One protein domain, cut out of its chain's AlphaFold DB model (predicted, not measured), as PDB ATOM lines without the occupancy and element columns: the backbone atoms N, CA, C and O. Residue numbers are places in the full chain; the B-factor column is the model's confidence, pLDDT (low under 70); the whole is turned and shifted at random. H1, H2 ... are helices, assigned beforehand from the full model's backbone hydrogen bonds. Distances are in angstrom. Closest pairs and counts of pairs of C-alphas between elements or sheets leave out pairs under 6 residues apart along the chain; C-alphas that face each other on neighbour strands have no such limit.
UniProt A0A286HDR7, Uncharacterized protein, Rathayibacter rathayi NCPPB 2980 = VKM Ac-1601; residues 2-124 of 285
ATOM      1  N   THR A   2       8.358  -5.562 -14.599       56.19
ATOM      2  CA  THR A   2       8.151  -4.117 -14.845       56.19
ATOM      3  C   THR A   2       6.949  -3.633 -14.038       56.19
ATOM      4  O   THR A   2       6.012  -4.389 -13.791       56.19
ATOM      5  N   LEU A   3       6.968  -2.364 -13.632       57.75
ATOM      6  CA  LEU A   3       5.812  -1.716 -13.005       57.75
ATOM      7  C   LEU A   3       4.717  -1.344 -14.032       57.75
ATOM      8  O   LEU A   3       3.673  -0.804 -13.666       57.75
ATOM      9  N   GLN A   4       4.944  -1.608 -15.322       69.19
ATOM     10  CA  GLN A   4       4.002  -1.318 -16.394       69.19
ATOM     11  C   GLN A   4       3.090  -2.525 -16.604       69.19
ATOM     12  O   GLN A   4       3.526  -3.589 -17.044       69.19
ATOM     13  N   VAL A   5       1.798  -2.353 -16.322       74.75
ATOM     14  CA  VAL A   5       0.787  -3.360 -16.660       74.75
ATOM     15  C   VAL A   5       0.786  -3.534 -18.186       74.75
ATOM     16  O   VAL A   5       0.521  -2.551 -18.885       74.75
ATOM     17  N   PRO A   6       1.048  -4.741 -18.730       77.50
ATOM     18  CA  PRO A   6       1.233  -4.939 -20.171       77.50
ATOM     19  C   PRO A   6       0.068  -4.417 -21.019       77.50
ATOM     20  O   PRO A   6       0.276  -3.879 -22.103       77.50
ATOM     21  N   THR A   7      -1.158  -4.534 -20.509       80.50
ATOM     22  CA  THR A   7      -2.376  -4.048 -21.166       80.50
ATOM     23  C   THR A   7      -2.392  -2.524 -21.291       80.50
ATOM     24  O   THR A   7      -2.675  -1.998 -22.363       80.50
ATOM     25  N   VAL A   8      -2.033  -1.816 -20.215       80.69
ATOM     26  CA  VAL A   8      -1.969  -0.345 -20.188       80.69
ATOM     27  C   VAL A   8      -0.818   0.147 -21.058       80.69
ATOM     28  O   VAL A   8      -0.979   1.105 -21.806       80.69
ATOM     29  N   TYR A   9       0.320  -0.549 -21.012       82.88
ATOM     30  CA  TYR A   9       1.477  -0.247 -21.845       82.88
ATOM     31  C   TYR A   9       1.143  -0.300 -23.337       82.88
ATOM     32  O   TYR A   9       1.383   0.661 -24.060       82.88
ATOM     33  N   ARG A  10       0.540  -1.404 -23.794       82.38
ATOM     34  CA  ARG A  10       0.178  -1.585 -25.207       82.38
ATOM     35  C   ARG A  10      -0.875  -0.582 -25.670       82.38
ATOM     36  O   ARG A  10      -0.782  -0.099 -26.792       82.38
ATOM     37  N   ALA A  11      -1.844  -0.252 -24.814       83.75
ATOM     38  CA  ALA A  11      -2.834   0.779 -25.112       83.75
ATOM     39  C   ALA A  11      -2.188   2.168 -25.256       83.75
ATOM     40  O   ALA A  11      -2.509   2.896 -26.190       83.75
ATOM     41  N   GLY A  12      -1.246   2.514 -24.370       81.06
ATOM     42  CA  GLY A  12      -0.473   3.755 -24.463       81.06
ATOM     43  C   GLY A  12       0.400   3.819 -25.717       81.06
ATOM     44  O   GLY A  12       0.386   4.825 -26.419       81.06
ATOM     45  N   GLU A  13       1.094   2.729 -26.056       84.88
ATOM     46  CA  GLU A  13       1.934   2.665 -27.261       84.88
ATOM     47  C   GLU A  13       1.119   2.812 -28.545       84.88
ATOM     48  O   GLU A  13       1.556   3.501 -29.464       84.88
ATOM     49  N   ALA A  14      -0.080   2.222 -28.594       81.75
ATOM     50  CA  ALA A  14      -0.984   2.369 -29.730       81.75
ATOM     51  C   ALA A  14      -1.420   3.831 -29.954       81.75
ATOM     52  O   ALA A  14      -1.665   4.224 -31.089       81.75
ATOM     53  N   LEU A  15      -1.485   4.640 -28.891       84.25
ATOM     54  CA  LEU A  15      -1.785   6.075 -28.974       84.25
ATOM     55  C   LEU A  15      -0.557   6.930 -29.331       84.25
ATOM     56  O   LEU A  15      -0.717   8.054 -29.796       84.25
ATOM     57  N   LEU A  16       0.657   6.420 -29.101       80.62
ATOM     58  CA  LEU A  16       1.926   7.152 -29.215       80.62
ATOM     59  C   LEU A  16       2.824   6.636 -30.355       80.62
ATOM     60  O   LEU A  16       4.051   6.732 -30.271       80.62
ATOM     61  N   ASP A  17       2.225   6.096 -31.419       79.12
ATOM     62  CA  ASP A  17       2.911   5.692 -32.662       79.12
ATOM     63  C   ASP A  17       3.940   4.541 -32.504       79.12
ATOM     64  O   ASP A  17       4.780   4.311 -33.372       79.12
ATOM     65  N   GLY A  18       3.881   3.779 -31.401       71.44
ATOM     66  CA  GLY A  18       4.505   2.451 -31.283       71.44
ATOM     67  C   GLY A  18       6.038   2.367 -31.195       71.44
ATOM     68  O   GLY A  18       6.605   1.360 -31.631       71.44
ATOM     69  N   LYS A  19       6.725   3.356 -30.605       80.31
ATOM     70  CA  LYS A  19       8.206   3.410 -30.494       80.31
ATOM     71  C   LYS A  19       8.735   3.465 -29.054       80.31
ATOM     72  O   LYS A  19       9.751   4.101 -28.795       80.31
ATOM     73  N   ASN A  20       8.065   2.817 -28.101       83.12
ATOM     74  CA  ASN A  20       8.413   2.840 -26.668       83.12
ATOM     75  C   ASN A  20       8.285   4.224 -25.996       83.12
ATOM     76  O   ASN A  20       8.870   4.456 -24.932       83.12
ATOM     77  N   HIS A  21       7.510   5.152 -26.564       85.38
ATOM     78  CA  HIS A  21       7.272   6.471 -25.961       85.38
ATOM     79  C   HIS A  21       6.591   6.370 -24.587       85.38
ATOM     80  O   HIS A  21       6.908   7.121 -23.664       85.38
ATOM     81  N   THR A  22       5.707   5.388 -24.414       85.75
ATOM     82  CA  THR A  22       5.061   5.053 -23.139       85.75
ATOM     83  C   THR A  22       6.097   4.610 -22.115       85.75
ATOM     84  O   THR A  22       5.963   4.925 -20.934       85.75
ATOM     85  N   ASN A  23       7.161   3.925 -22.547       85.44
ATOM     86  CA  ASN A  23       8.245   3.511 -21.659       85.44
ATOM     87  C   ASN A  23       8.992   4.727 -21.095       85.44
ATOM     88  O   ASN A  23       9.170   4.831 -19.878       85.44
ATOM     89  N   LEU A  24       9.369   5.668 -21.968       88.00
ATOM     90  CA  LEU A  24      10.006   6.929 -21.581       88.00
ATOM     91  C   LEU A  24       9.119   7.748 -20.640       88.00
ATOM     92  O   LEU A  24       9.577   8.188 -19.579       88.00
ATOM     93  N   LEU A  25       7.846   7.916 -20.999       87.94
ATOM     94  CA  LEU A  25       6.891   8.689 -20.214       87.94
ATOM     95  C   LEU A  25       6.683   8.069 -18.831       87.94
ATOM     96  O   LEU A  25       6.791   8.760 -17.821       87.94
ATOM     97  N   TYR A  26       6.469   6.753 -18.770       86.50
ATOM     98  CA  TYR A  26       6.278   6.040 -17.513       86.50
ATOM     99  C   TYR A  26       7.479   6.196 -16.580       86.50
ATOM    100  O   TYR A  26       7.309   6.515 -15.406       86.50
ATOM    101  N   ARG A  27       8.701   6.006 -17.091       87.94
ATOM    102  CA  ARG A  27       9.921   6.163 -16.285       87.94
ATOM    103  C   ARG A  27      10.092   7.588 -15.781       87.94
ATOM    104  O   ARG A  27      10.432   7.780 -14.619       87.94
ATOM    105  N   THR A  28       9.814   8.569 -16.635       89.56
ATOM    106  CA  THR A  28       9.884   9.990 -16.280       89.56
ATOM    107  C   THR A  28       8.902  10.309 -15.151       89.56
ATOM    108  O   THR A  28       9.295  10.835 -14.112       89.56
ATOM    109  N   VAL A  29       7.632   9.921 -15.313       90.25
ATOM    110  CA  VAL A  29       6.582  10.124 -14.303       90.25
ATOM    111  C   VAL A  29       6.922   9.399 -13.003       90.25
ATOM    112  O   VAL A  29       6.779   9.975 -11.927       90.25
ATOM    113  N   PHE A  30       7.413   8.164 -13.089       88.38
ATOM    114  CA  PHE A  30       7.822   7.386 -11.928       88.38
ATOM    115  C   PHE A  30       8.951   8.071 -11.143       88.38
ATOM    116  O   PHE A  30       8.854   8.190  -9.922       88.38
ATOM    117  N   LEU A  31       9.983   8.580 -11.824       89.88
ATOM    118  CA  LEU A  31      11.077   9.308 -11.178       89.88
ATOM    119  C   LEU A  31      10.604  10.606 -10.523       89.88
ATOM    120  O   LEU A  31      10.995  10.891  -9.391       89.88
ATOM    121  N   PHE A  32       9.719  11.358 -11.179       90.44
ATOM    122  CA  PHE A  32       9.118  12.545 -10.573       90.44
ATOM    123  C   PHE A  32       8.248  12.206  -9.362       90.44
ATOM    124  O   PHE A  32       8.324  12.905  -8.355       90.44
ATOM    125  N   ALA A  33       7.460  11.131  -9.419       87.69
ATOM    126  CA  ALA A  33       6.647  10.680  -8.294       87.69
ATOM    127  C   ALA A  33       7.518  10.241  -7.108       87.69
ATOM    128  O   ALA A  33       7.246  10.623  -5.969       87.69
ATOM    129  N   ALA A  34       8.591   9.492  -7.371       86.62
ATOM    130  CA  ALA A  34       9.534   9.055  -6.348       86.62
ATOM    131  C   ALA A  34      10.280  10.243  -5.715       86.62
ATOM    132  O   ALA A  34      10.375  10.326  -4.491       86.62
ATOM    133  N   LEU A  35      10.724  11.211  -6.525       87.94
ATOM    134  CA  LEU A  35      11.325  12.453  -6.036       87.94
ATOM    135  C   LEU A  35      10.325  13.282  -5.220       87.94
ATOM    136  O   LEU A  35      10.660  13.771  -4.147       87.94
ATOM    137  N   ALA A  36       9.086  13.433  -5.690       87.31
ATOM    138  CA  ALA A  36       8.050  14.170  -4.969       87.31
ATOM    139  C   ALA A  36       7.735  13.531  -3.610       87.31
ATOM    140  O   ALA A  36       7.555  14.248  -2.624       87.31
ATOM    141  N   LEU A  37       7.709  12.195  -3.540       83.38
ATOM    142  CA  LEU A  37       7.549  11.459  -2.289       83.38
ATOM    143  C   LEU A  37       8.718  11.728  -1.330       83.38
ATOM    144  O   LEU A  37       8.484  12.039  -0.162       83.38
ATOM    145  N   ASP A  38       9.956  11.673  -1.822       84.25
ATOM    146  CA  ASP A  38      11.151  11.965  -1.023       84.25
ATOM    147  C   ASP A  38      11.136  13.412  -0.486       84.25
ATOM    148  O   ASP A  38      11.282  13.660   0.716       84.25
ATOM    149  N   LEU A  39      10.800  14.381  -1.345       83.50
ATOM    150  CA  LEU A  39      10.621  15.785  -0.966       83.50
ATOM    151  C   LEU A  39       9.497  15.986   0.056       83.50
ATOM    152  O   LEU A  39       9.642  16.794   0.980       83.50
ATOM    153  N   ALA A  40       8.382  15.266  -0.074       79.31
ATOM    154  CA  ALA A  40       7.287  15.318   0.886       79.31
ATOM    155  C   ALA A  40       7.742  14.814   2.264       79.31
ATOM    156  O   ALA A  40       7.482  15.472   3.275       79.31
ATOM    157  N   ILE A  41       8.494  13.710   2.308       73.88
ATOM    158  CA  ILE A  41       9.088  13.176   3.539       73.88
ATOM    159  C   ILE A  41      10.043  14.206   4.161       73.88
ATOM    160  O   ILE A  41       9.942  14.497   5.356       73.88
ATOM    161  N   LEU A  42      10.914  14.836   3.369       71.06
ATOM    162  CA  LEU A  42      11.821  15.898   3.827       71.06
ATOM    163  C   LEU A  42      11.069  17.121   4.383       71.06
ATOM    164  O   LEU A  42      11.436  17.638   5.444       71.06
ATOM    165  N   LYS A  43       9.985  17.550   3.724       68.94
ATOM    166  CA  LYS A  43       9.151  18.688   4.147       68.94
ATOM    167  C   LYS A  43       8.512  18.472   5.517       68.94
ATOM    168  O   LYS A  43       8.412  19.410   6.302       68.94
ATOM    169  N   THR A  44       8.108  17.242   5.841       64.81
ATOM    170  CA  THR A  44       7.540  16.947   7.172       64.81
ATOM    171  C   THR A  44       8.543  17.132   8.312       64.81
ATOM    172  O   THR A  44       8.139  17.335   9.456       64.81
ATOM    173  N   ARG A  45       9.849  17.109   8.015       61.03
ATOM    174  CA  ARG A  45      10.929  17.236   9.005       61.03
ATOM    175  C   ARG A  45      11.544  18.631   9.082       61.03
ATOM    176  O   ARG A  45      12.194  18.952  10.071       61.03
ATOM    177  N   SER A  46      11.389  19.447   8.044       56.91
ATOM    178  CA  SER A  46      12.052  20.746   7.903       56.91
ATOM    179  C   SER A  46      11.133  21.730   7.189       56.91
ATOM    180  O   SER A  46      10.633  21.438   6.107       56.91
ATOM    181  N   ARG A  47      10.963  22.936   7.748       57.81
ATOM    182  CA  ARG A  47      10.168  24.004   7.112       57.81
ATOM    183  C   ARG A  47      10.796  24.550   5.821       57.81
ATOM    184  O   ARG A  47      10.082  25.165   5.039       57.81
ATOM    185  N   SER A  48      12.093  24.330   5.586       58.25
ATOM    186  CA  SER A  48      12.786  24.800   4.379       58.25
ATOM    187  C   SER A  48      13.085  23.652   3.415       58.25
ATOM    188  O   SER A  48      13.734  22.673   3.796       58.25
ATOM    189  N   LEU A  49      12.617  23.814   2.172       60.47
ATOM    190  CA  LEU A  49      12.889  22.946   1.019       60.47
ATOM    191  C   LEU A  49      14.182  23.335   0.279       60.47
ATOM    192  O   LEU A  49      14.714  22.542  -0.488       60.47
ATOM    193  N   LEU A  50      14.722  24.532   0.534       66.12
ATOM    194  CA  LEU A  50      15.910  25.081  -0.131       66.12
ATOM    195  C   LEU A  50      17.209  24.650   0.562       66.12
ATOM    196  O   LEU A  50      18.117  25.451   0.778       66.12
ATOM    197  N   ARG A  51      17.303  23.382   0.969       75.50
ATOM    198  CA  ARG A  51      18.566  22.850   1.489       75.50
ATOM    199  C   ARG A  51      19.473  22.457   0.323       75.50
ATOM    200  O   ARG A  51      18.982  21.845  -0.623       75.50
ATOM    201  N   PRO A  52      20.793  22.701   0.419       82.12
ATOM    202  CA  PRO A  52      21.738  22.358  -0.645       82.12
ATOM    203  C   PRO A  52      21.662  20.874  -1.024       82.12
ATOM    204  O   PRO A  52      21.689  20.541  -2.199       82.12
ATOM    205  N   ARG A  53      21.443  19.986  -0.045       82.38
ATOM    206  CA  ARG A  53      21.209  18.552  -0.278       82.38
ATOM    207  C   ARG A  53      19.975  18.276  -1.140       82.38
ATOM    208  O   ARG A  53      20.045  17.485  -2.066       82.38
ATOM    209  N   THR A  54      18.850  18.917  -0.834       83.12
ATOM    210  CA  THR A  54      17.594  18.731  -1.569       83.12
ATOM    211  C   THR A  54      17.732  19.210  -3.009       83.12
ATOM    212  O   THR A  54      17.290  18.530  -3.929       83.12
ATOM    213  N   ILE A  55      18.410  20.343  -3.203       85.88
ATOM    214  CA  ILE A  55      18.734  20.878  -4.528       85.88
ATOM    215  C   ILE A  55      19.674  19.922  -5.274       85.88
ATOM    216  O   ILE A  55      19.453  19.667  -6.451       85.88
ATOM    217  N   LEU A  56      20.673  19.350  -4.594       88.62
ATOM    218  CA  LEU A  56      21.607  18.392  -5.184       88.62
ATOM    219  C   LEU A  56      20.898  17.116  -5.655       88.62
ATOM    220  O   LEU A  56      21.113  16.689  -6.782       88.62
ATOM    221  N   VAL A  57      20.036  16.525  -4.821       88.00
ATOM    222  CA  VAL A  57      19.291  15.307  -5.180       88.00
ATOM    223  C   VAL A  57      18.292  15.597  -6.292       88.00
ATOM    224  O   VAL A  57      18.309  14.911  -7.308       88.00
ATOM    225  N   ALA A  58      17.471  16.641  -6.157       88.69
ATOM    226  CA  ALA A  58      16.507  17.012  -7.192       88.69
ATOM    227  C   ALA A  58      17.198  17.372  -8.516       88.69
ATOM    228  O   ALA A  58      16.746  16.947  -9.577       88.69
ATOM    229  N   GLY A  59      18.317  18.097  -8.455       91.31
ATOM    230  CA  GLY A  59      19.151  18.418  -9.610       91.31
ATOM    231  C   GLY A  59      19.775  17.175 -10.241       91.31
ATOM    232  O   GLY A  59      19.740  17.038 -11.458       91.31
ATOM    233  N   GLY A  60      20.271  16.234  -9.433       91.56
ATOM    234  CA  GLY A  60      20.816  14.959  -9.903       91.56
ATOM    235  C   GLY A  60      19.767  14.090 -10.598       91.56
ATOM    236  O   GLY A  60      20.008  13.599 -11.697       91.56
ATOM    237  N   ILE A  61      18.572  13.958 -10.011       92.56
ATOM    238  CA  ILE A  61      17.447  13.253 -10.643       92.56
ATOM    239  C   ILE A  61      17.008  13.972 -11.922       92.56
ATOM    240  O   ILE A  61      16.820  13.322 -12.946       92.56
ATOM    241  N   GLY A  62      16.906  15.304 -11.902       91.44
ATOM    242  CA  GLY A  62      16.585  16.101 -13.087       91.44
ATOM    243  C   GLY A  62      17.598  15.902 -14.218       91.44
ATOM    244  O   GLY A  62      17.204  15.680 -15.360       91.44
ATOM    245  N   ALA A  63      18.895  15.896 -13.902       93.56
ATOM    246  CA  ALA A  63      19.959  15.627 -14.864       93.56
ATOM    247  C   ALA A  63      19.866  14.207 -15.443       93.56
ATOM    248  O   ALA A  63      20.000  14.038 -16.653       93.56
ATOM    249  N   LEU A  64      19.578  13.198 -14.612       92.38
ATOM    250  CA  LEU A  64      19.374  11.821 -15.072       92.38
ATOM    251  C   LEU A  64      18.147  11.691 -15.982       92.38
ATOM    252  O   LEU A  64      18.226  10.996 -16.988       92.38
ATOM    253  N   VAL A  65      17.049  12.392 -15.684       92.81
ATOM    254  CA  VAL A  65      15.863  12.435 -16.555       92.81
ATOM    255  C   VAL A  65      16.206  13.081 -17.898       92.81
ATOM    256  O   VAL A  65      15.888  12.514 -18.940       92.81
ATOM    257  N   VAL A  66      16.894  14.226 -17.906       93.31
ATOM    258  CA  VAL A  66      17.317  14.887 -19.155       93.31
ATOM    259  C   VAL A  66      18.231  13.975 -19.971       93.31
ATOM    260  O   VAL A  66      18.019  13.798 -21.170       93.31
ATOM    261  N   LEU A  67      19.211  13.342 -19.325       91.88
ATOM    262  CA  LEU A  67      20.112  12.403 -19.983       91.88
ATOM    263  C   LEU A  67      19.343  11.202 -20.550       91.88
ATOM    264  O   LEU A  67      19.599  10.779 -21.676       91.88
ATOM    265  N   GLN A  68      18.348  10.700 -19.821       90.62
ATOM    266  CA  GLN A  68      17.487   9.610 -20.264       90.62
ATOM    267  C   GLN A  68      16.691   9.988 -21.519       90.62
ATOM    268  O   GLN A  68      16.619   9.189 -22.453       90.62
ATOM    269  N   TRP A  69      16.160  11.210 -21.578       92.38
ATOM    270  CA  TRP A  69      15.497  11.746 -22.767       92.38
ATOM    271  C   TRP A  69      16.449  11.857 -23.957       92.38
ATOM    272  O   TRP A  69      16.127  11.367 -25.034       92.38
ATOM    273  N   ILE A  70      17.646  12.420 -23.763       91.94
ATOM    274  CA  ILE A  70      18.665  12.524 -24.822       91.94
ATOM    275  C   ILE A  70      19.013  11.136 -25.372       91.94
ATOM    276  O   ILE A  70      19.035  10.928 -26.584       91.94
ATOM    277  N   THR A  71      19.240  10.171 -24.481       88.56
ATOM    278  CA  THR A  71      19.621   8.801 -24.856       88.56
ATOM    279  C   THR A  71      18.492   8.086 -25.590       88.56
ATOM    280  O   THR A  71      18.750   7.337 -26.529       88.56
ATOM    281  N   PHE A  72      17.242   8.339 -25.194       88.88
ATOM    282  CA  PHE A  72      16.068   7.815 -25.881       88.88
ATOM    283  C   PHE A  72      15.913   8.421 -27.278       88.88
ATOM    284  O   PHE A  72      15.796   7.670 -28.239       88.88
ATOM    285  N   CYS A  73      15.966   9.751 -27.405       87.81
ATOM    286  CA  CYS A  73      15.817  10.450 -28.684       87.81
ATOM    287  C   CYS A  73      16.947  10.136 -29.676       87.81
ATOM    288  O   CYS A  73      16.721  10.153 -30.880       87.81
ATOM    289  N   ALA A  74      18.152   9.836 -29.185       87.38
ATOM    290  CA  ALA A  74      19.279   9.392 -30.007       87.38
ATOM    291  C   ALA A  74      19.230   7.887 -30.365       87.38
ATOM    292  O   ALA A  74      20.088   7.393 -31.105       87.38
ATOM    293  N   GLY A  75      18.286   7.133 -29.796       80.75
ATOM    294  CA  GLY A  75      18.110   5.701 -30.017       80.75
ATOM    295  C   GLY A  75      17.035   5.396 -31.058       80.75
ATOM    296  O   GLY A  75      16.038   6.104 -31.171       80.75
ATOM    297  N   GLU A  76      17.219   4.301 -31.791       80.44
ATOM    298  CA  GLU A  76      16.175   3.740 -32.647       80.44
ATOM    299  C   GLU A  76      15.441   2.630 -31.893       80.44
ATOM    300  O   GLU A  76      16.052   1.661 -31.439       80.44
ATOM    301  N   TRP A  77      14.120   2.772 -31.769       82.81
ATOM    302  CA  TRP A  77      13.261   1.879 -30.982       82.81
ATOM    303  C   TRP A  77      12.141   1.261 -31.839       82.81
ATOM    304  O   TRP A  77      10.963   1.533 -31.608       82.81
ATOM    305  N   PRO A  78      12.469   0.448 -32.860       75.56
ATOM    306  CA  PRO A  78      11.506  -0.047 -33.849       75.56
ATOM    307  C   PRO A  78      10.486  -1.058 -33.303       75.56
ATOM    308  O   PRO A  78       9.450  -1.285 -33.922       75.56
ATOM    309  N   ARG A  79      10.772  -1.707 -32.171       77.00
ATOM    310  CA  ARG A  79       9.874  -2.660 -31.504       77.00
ATOM    311  C   ARG A  79       9.428  -2.134 -30.151       77.00
ATOM    312  O   ARG A  79      10.267  -1.879 -29.282       77.00
ATOM    313  N   SER A  80       8.116  -2.054 -29.969       79.31
ATOM    314  CA  SER A  80       7.499  -1.746 -28.682       79.31
ATOM    315  C   SER A  80       7.596  -2.930 -27.721       79.31
ATOM    316  O   SER A  80       6.967  -3.963 -27.947       79.31
ATOM    317  N   ASP A  81       8.345  -2.779 -26.633       75.62
ATOM    318  CA  ASP A  81       8.414  -3.746 -25.543       75.62
ATOM    319  C   ASP A  81       8.621  -3.050 -24.189       75.62
ATOM    320  O   ASP A  81       9.525  -2.236 -24.009       75.62
ATOM    321  N   ALA A  82       7.785  -3.405 -23.212       69.94
ATOM    322  CA  ALA A  82       7.828  -2.854 -21.860       69.94
ATOM    323  C   ALA A  82       9.133  -3.207 -21.127       69.94
ATOM    324  O   ALA A  82       9.600  -2.445 -20.275       69.94
ATOM    325  N   HIS A  83       9.717  -4.363 -21.452       67.88
ATOM    326  CA  HIS A  83      10.927  -4.869 -20.807       67.88
ATOM    327  C   HIS A  83      12.203  -4.436 -21.533       67.88
ATOM    328  O   HIS A  83      13.276  -4.457 -20.933       67.88
ATOM    329  N   LEU A  84      12.065  -3.957 -22.775       73.25
ATOM    330  CA  LEU A  84      13.168  -3.692 -23.696       73.25
ATOM    331  C   LEU A  84      14.046  -4.936 -23.923       73.25
ATOM    332  O   LEU A  84      15.220  -4.799 -24.265       73.25
ATOM    333  N   ASP A  85      13.465  -6.135 -23.797       72.06
ATOM    334  CA  ASP A  85      14.156  -7.413 -23.970       72.06
ATOM    335  C   ASP A  85      14.863  -7.518 -25.338       72.06
ATOM    336  O   ASP A  85      16.008  -7.972 -25.389       72.06
ATOM    337  N   PRO A  86      14.275  -7.038 -26.458       70.69
ATOM    338  CA  PRO A  86      14.932  -7.061 -27.764       70.69
ATOM    339  C   PRO A  86      16.196  -6.201 -27.872       70.69
ATOM    340  O   PRO A  86      16.903  -6.311 -28.871       70.69
ATOM    341  N   TYR A  87      16.454  -5.317 -26.904       71.94
ATOM    342  CA  TYR A  87      17.548  -4.344 -26.945       71.94
ATOM    343  C   TYR A  87      18.692  -4.677 -25.978       71.94
ATOM    344  O   TYR A  87      19.643  -3.893 -25.872       71.94
ATOM    345  N   PHE A  88      18.622  -5.819 -25.281       69.06
ATOM    346  CA  PHE A  88      19.708  -6.293 -24.424       69.06
ATOM    347  C   PHE A  88      21.020  -6.451 -25.201       69.06
ATOM    348  O   PHE A  88      21.035  -6.786 -26.383       69.06
ATOM    349  N   GLY A  89      22.133  -6.149 -24.531       65.75
ATOM    350  CA  GLY A  89      23.468  -6.123 -25.134       65.75
ATOM    351  C   GLY A  89      23.785  -4.856 -25.938       65.75
ATOM    352  O   GLY A  89      24.953  -4.598 -26.219       65.75
ATOM    353  N   SER A  90      22.797  -4.013 -26.271       76.75
ATOM    354  CA  SER A  90      23.089  -2.727 -26.911       76.75
ATOM    355  C   SER A  90      23.564  -1.693 -25.875       76.75
ATOM    356  O   SER A  90      22.882  -1.457 -24.872       76.75
ATOM    357  N   PRO A  91      24.699  -1.003 -26.100       78.25
ATOM    358  CA  PRO A  91      25.261  -0.094 -25.101       78.25
ATOM    359  C   PRO A  91      24.343   1.089 -24.789       78.25
ATOM    360  O   PRO A  91      24.299   1.570 -23.657       78.25
ATOM    361  N   ARG A  92      23.552   1.527 -25.776       80.50
ATOM    362  CA  ARG A  92      22.572   2.604 -25.607       80.50
ATOM    363  C   ARG A  92      21.392   2.183 -24.739       80.50
ATOM    364  O   ARG A  92      21.023   2.940 -23.844       80.50
ATOM    365  N   ALA A  93      20.817   0.998 -24.961       77.50
ATOM    366  CA  ALA A  93      19.720   0.528 -24.119       77.50
ATOM    367  C   ALA A  93      20.199   0.274 -22.691       77.50
ATOM    368  O   ALA A  93      19.518   0.669 -21.749       77.50
ATOM    369  N   THR A  94      21.403  -0.274 -22.518       78.50
ATOM    370  CA  THR A  94      22.003  -0.439 -21.191       78.50
ATOM    371  C   THR A  94      22.202   0.904 -20.489       78.50
ATOM    372  O   THR A  94      21.810   1.043 -19.332       78.50
ATOM    373  N   ALA A  95      22.724   1.926 -21.180       81.94
ATOM    374  CA  ALA A  95      22.854   3.272 -20.618       81.94
ATOM    375  C   ALA A  95      21.487   3.871 -20.232       81.94
ATOM    376  O   ALA A  95      21.325   4.383 -19.125       81.94
ATOM    377  N   TYR A  96      20.487   3.745 -21.108       84.50
ATOM    378  CA  TYR A  96      19.115   4.195 -20.857       84.50
ATOM    379  C   TYR A  96      18.478   3.496 -19.642       84.50
ATOM    380  O   TYR A  96      17.808   4.129 -18.822       84.50
ATOM    381  N   MET A  97      18.708   2.188 -19.486       80.75
ATOM    382  CA  MET A  97      18.257   1.408 -18.332       80.75
ATOM    383  C   MET A  97      18.965   1.825 -17.045       80.75
ATOM    384  O   MET A  97      18.308   2.034 -16.022       80.75
ATOM    385  N   ALA A  98      20.285   2.000 -17.113       82.81
ATOM    386  CA  ALA A  98      21.121   2.328 -15.971       82.81
ATOM    387  C   ALA A  98      20.731   3.661 -15.324       82.81
ATOM    388  O   ALA A  98      20.772   3.770 -14.101       82.81
ATOM    389  N   MET A  99      20.284   4.653 -16.102       87.19
ATOM    390  CA  MET A  99      19.858   5.960 -15.571       87.19
ATOM    391  C   MET A  99      18.733   5.839 -14.540       87.19
ATOM    392  O   MET A  99      18.782   6.492 -13.497       87.19
ATOM    393  N   LEU A 100      17.762   4.953 -14.783       85.94
ATOM    394  CA  LEU A 100      16.684   4.680 -13.833       85.94
ATOM    395  C   LEU A 100      17.225   4.045 -12.545       85.94
ATOM    396  O   LEU A 100      16.807   4.417 -11.450       85.94
ATOM    397  N   TRP A 101      18.161   3.101 -12.660       87.12
ATOM    398  CA  TRP A 101      18.762   2.440 -11.500       87.12
ATOM    399  C   TRP A 101      19.622   3.398 -10.678       87.12
ATOM    400  O   TRP A 101      19.517   3.401  -9.456       87.12
ATOM    401  N   PHE A 102      20.405   4.264 -11.325       87.62
ATOM    402  CA  PHE A 102      21.167   5.310 -10.643       87.62
ATOM    403  C   PHE A 102      20.255   6.295  -9.918       87.62
ATOM    404  O   PHE A 102      20.513   6.632  -8.764       87.62
ATOM    405  N   ALA A 103      19.160   6.714 -10.553       89.81
ATOM    406  CA  ALA A 103      18.184   7.600  -9.933       89.81
ATOM    407  C   ALA A 103      17.523   6.949  -8.705       89.81
ATOM    408  O   ALA A 103      17.434   7.568  -7.644       89.81
ATOM    409  N   LEU A 104      17.133   5.676  -8.812       87.81
ATOM    410  CA  LEU A 104      16.635   4.891  -7.681       87.81
ATOM    411  C   LEU A 104      17.683   4.732  -6.575       87.81
ATOM    412  O   LEU A 104      17.344   4.842  -5.401       87.81
ATOM    413  N   GLY A 105      18.948   4.515  -6.935       88.38
ATOM    414  CA  GLY A 105      20.060   4.426  -5.993       88.38
ATOM    415  C   GLY A 105      20.272   5.729  -5.227       88.38
ATOM    416  O   GLY A 105      20.408   5.700  -4.006       88.38
ATOM    417  N   LEU A 106      20.225   6.874  -5.914       90.62
ATOM    418  CA  LEU A 106      20.307   8.198  -5.293       90.62
ATOM    419  C   LEU A 106      19.152   8.438  -4.317       90.62
ATOM    420  O   LEU A 106      19.395   8.844  -3.182       90.62
ATOM    421  N   LEU A 107      17.914   8.142  -4.722       89.56
ATOM    422  CA  LEU A 107      16.734   8.286  -3.861       89.56
ATOM    423  C   LEU A 107      16.783   7.332  -2.660       89.56
ATOM    424  O   LEU A 107      16.481   7.730  -1.538       89.56
ATOM    425  N   ALA A 108      17.206   6.082  -2.861       89.00
ATOM    426  CA  ALA A 108      17.346   5.111  -1.780       89.00
ATOM    427  C   ALA A 108      18.456   5.505  -0.794       89.00
ATOM    428  O   ALA A 108      18.270   5.383   0.417       89.00
ATOM    429  N   ALA A 109      19.588   6.013  -1.290       90.38
ATOM    430  CA  ALA A 109      20.667   6.535  -0.459       90.38
ATOM    431  C   ALA A 109      20.216   7.773   0.329       90.38
ATOM    432  O   ALA A 109      20.488   7.864   1.530       90.38
ATOM    433  N   ASP A 110      19.482   8.691  -0.310       89.06
ATOM    434  CA  ASP A 110      18.935   9.867   0.365       89.06
ATOM    435  C   ASP A 110      17.942   9.472   1.463       89.06
ATOM    436  O   ASP A 110      18.087   9.894   2.616       89.06
ATOM    437  N   GLY A 111      16.996   8.590   1.139       84.50
ATOM    438  CA  GLY A 111      16.020   8.052   2.080       84.50
ATOM    439  C   GLY A 111      16.692   7.366   3.269       84.50
ATOM    440  O   GLY A 111      16.394   7.694   4.420       84.50
ATOM    441  N   MET A 112      17.667   6.488   3.013       87.00
ATOM    442  CA  MET A 112      18.444   5.804   4.050       87.00
ATOM    443  C   MET A 112      19.157   6.798   4.970       87.00
ATOM    444  O   MET A 112      18.995   6.747   6.192       87.00
ATOM    445  N   TRP A 113      19.917   7.737   4.399       87.12
ATOM    446  CA  TRP A 113      20.624   8.755   5.173       87.12
ATOM    447  C   TRP A 113      19.653   9.609   5.987       87.12
ATOM    448  O   TRP A 113      19.879   9.892   7.167       87.12
ATOM    449  N   SER A 114      18.536  10.004   5.382       82.31
ATOM    450  CA  SER A 114      17.479  10.764   6.039       82.31
ATOM    451  C   SER A 114      16.911   9.988   7.228       82.31
ATOM    452  O   SER A 114      16.737  10.557   8.308       82.31
ATOM    453  N   VAL A 115      16.639   8.693   7.086       81.94
ATOM    454  CA  VAL A 115      16.142   7.856   8.183       81.94
ATOM    455  C   VAL A 115      17.189   7.699   9.288       81.94
ATOM    456  O   VAL A 115      16.883   7.997  10.444       81.94
ATOM    457  N   MET A 116      18.418   7.311   8.949       82.75
ATOM    458  CA  MET A 116      19.494   7.071   9.918       82.75
ATOM    459  C   MET A 116      19.873   8.335  10.691       82.75
ATOM    460  O   MET A 116      19.938   8.316  11.921       82.75
ATOM    461  N   SER A 117      20.039   9.465   9.999       80.44
ATOM    462  CA  SER A 117      20.345  10.750  10.642       80.44
ATOM    463  C   SER A 117      19.238  11.204  11.596       80.44
ATOM    464  O   SER A 117      19.526  11.812  12.627       80.44
ATOM    465  N   HIS A 118      17.976  10.890  11.294       75.69
ATOM    466  CA  HIS A 118      16.862  11.204  12.181       75.69
ATOM    467  C   HIS A 118      16.848  10.313  13.423       75.69
ATOM    468  O   HIS A 118      16.743  10.845  14.522       75.69
ATOM    469  N   VAL A 119      17.016   8.995  13.260       76.50
ATOM    470  CA  VAL A 119      17.090   8.046  14.385       76.50
ATOM    471  C   VAL A 119      18.249   8.390  15.320       76.50
ATOM    472  O   VAL A 119      18.088   8.320  16.534       76.50
ATOM    473  N   HIS A 120      19.391   8.797  14.764       75.69
ATOM    474  CA  HIS A 120      20.569   9.161  15.545       75.69
ATOM    475  C   HIS A 120      20.392  10.481  16.312       75.69
ATOM    476  O   HIS A 120      20.780  10.573  17.470       75.69
ATOM    477  N   ARG A 121      19.789  11.503  15.688       70.62
ATOM    478  CA  ARG A 121      19.623  12.832  16.311       70.62
ATOM    479  C   ARG A 121      18.422  12.927  17.253       70.62
ATOM    480  O   ARG A 121      18.439  13.747  18.159       70.62
ATOM    481  N   HIS A 122      17.369  12.152  17.007       67.88
ATOM    482  CA  HIS A 122      16.126  12.189  17.776       67.88
ATOM    483  C   HIS A 122      15.654  10.749  17.994       67.88
ATOM    484  O   HIS A 122      14.936  10.237  17.131       67.88
ATOM    485  N   PRO A 123      16.042  10.078  19.096       63.91
ATOM    486  CA  PRO A 123      15.657   8.693  19.341       63.91
ATOM    487  C   PRO A 123      14.122   8.586  19.350       63.91
ATOM    488  O   PRO A 123      13.462   9.115  20.250       63.91
ATOM    489  N   PRO A 124      13.520   7.965  18.319       63.47
ATOM    490  CA  PRO A 124      12.078   7.972  18.162       63.47
ATOM    491  C   PRO A 124      11.443   6.997  19.155       63.47
ATOM    492  O   PRO A 124      12.056   6.009  19.568       63.47
TER     493      PRO A 124
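This is residues 2 to 124 of the 285 residues of an uncharacterized protein of Rathayibacter rathayi NCPPB 2980 = VKM Ac-1601 (UniProt A0A286HDR7). Three long helices, H2, H3 and H4, stand side by side as a bundle that runs up and down, their centres making a triangle, and the short helix H1 is set steeply to H2 at the end of the bundle where H2 begins. The long link of residues 74 to 90 loops over that same end, while at the opposite end residues 119 to 124, of which 119 to 121 belong to H4, stick out. The printed part has 123 residues with four named helices, in the order H1, H2, H3, H4, and no named strand; its class is all helix. It is loose, with a radius of gyration of the C-alphas of 17.1 A, and elongated, spanning 53 by 28 by 22 A.

H1 runs from Pro 6 to Leu 15, beginning with C-alpha 6 at (1.233, -4.939, -20.171). After a tight link of 5 residues, H2 takes residues 21 to 45, 36.8 A from first to last C-alpha. A short link of 6 residues leads to H3, residues 52 to 73, 31.0 A long, which begins with C-alpha 52 at (21.738, 22.358, -0.645). H4, the longest helix, covers residues 91 to 121 over 43.7 A and ends with C-alpha 121 at (19.623, 12.832, 16.311).

H2 is the hub, touching the three other helices. H2 and H3 form a helical hairpin, running opposite ways at a shallow tilt of 3 degrees; their closest C-alphas, those of Thr 28 and Val 65, are 6.5 A apart. H3 and H4 form a second helical hairpin at a shallow tilt of 14 degrees, with the C-alphas of Gln 68 and Tyr 96 closest at 5.7 A. H4 touches H2 with residues 100 to 114 alone, running the same way at a shallow tilt of 11 degrees; the closest C-alphas, those of Asp 38 and Gly 111, are 7.0 A apart. H1 touches residues 21 to 23 of H2 alone, at a steep tilt of 65 degrees, opposite ways, with the C-alphas of Glu 13 and Thr 22 closest at 5.7 A. H1 is apart from H3 and from H4. In H1 and H3 every O i to N i+4 pair is within hydrogen-bond range; in H2 it is 20 of 21 and in H4 25 of 27.

The two C-alphas farthest apart, those of Pro 78 and Pro 123, are 54.1 A from each other. The printed part has no cut, and its one long link is the 17 residues between H3 and H4. The mean pLDDT of the printed part is 80.9; residues 2 to 4, 43 to 50, 82 to 83, 88 to 89 and 122 to 124 are under 70.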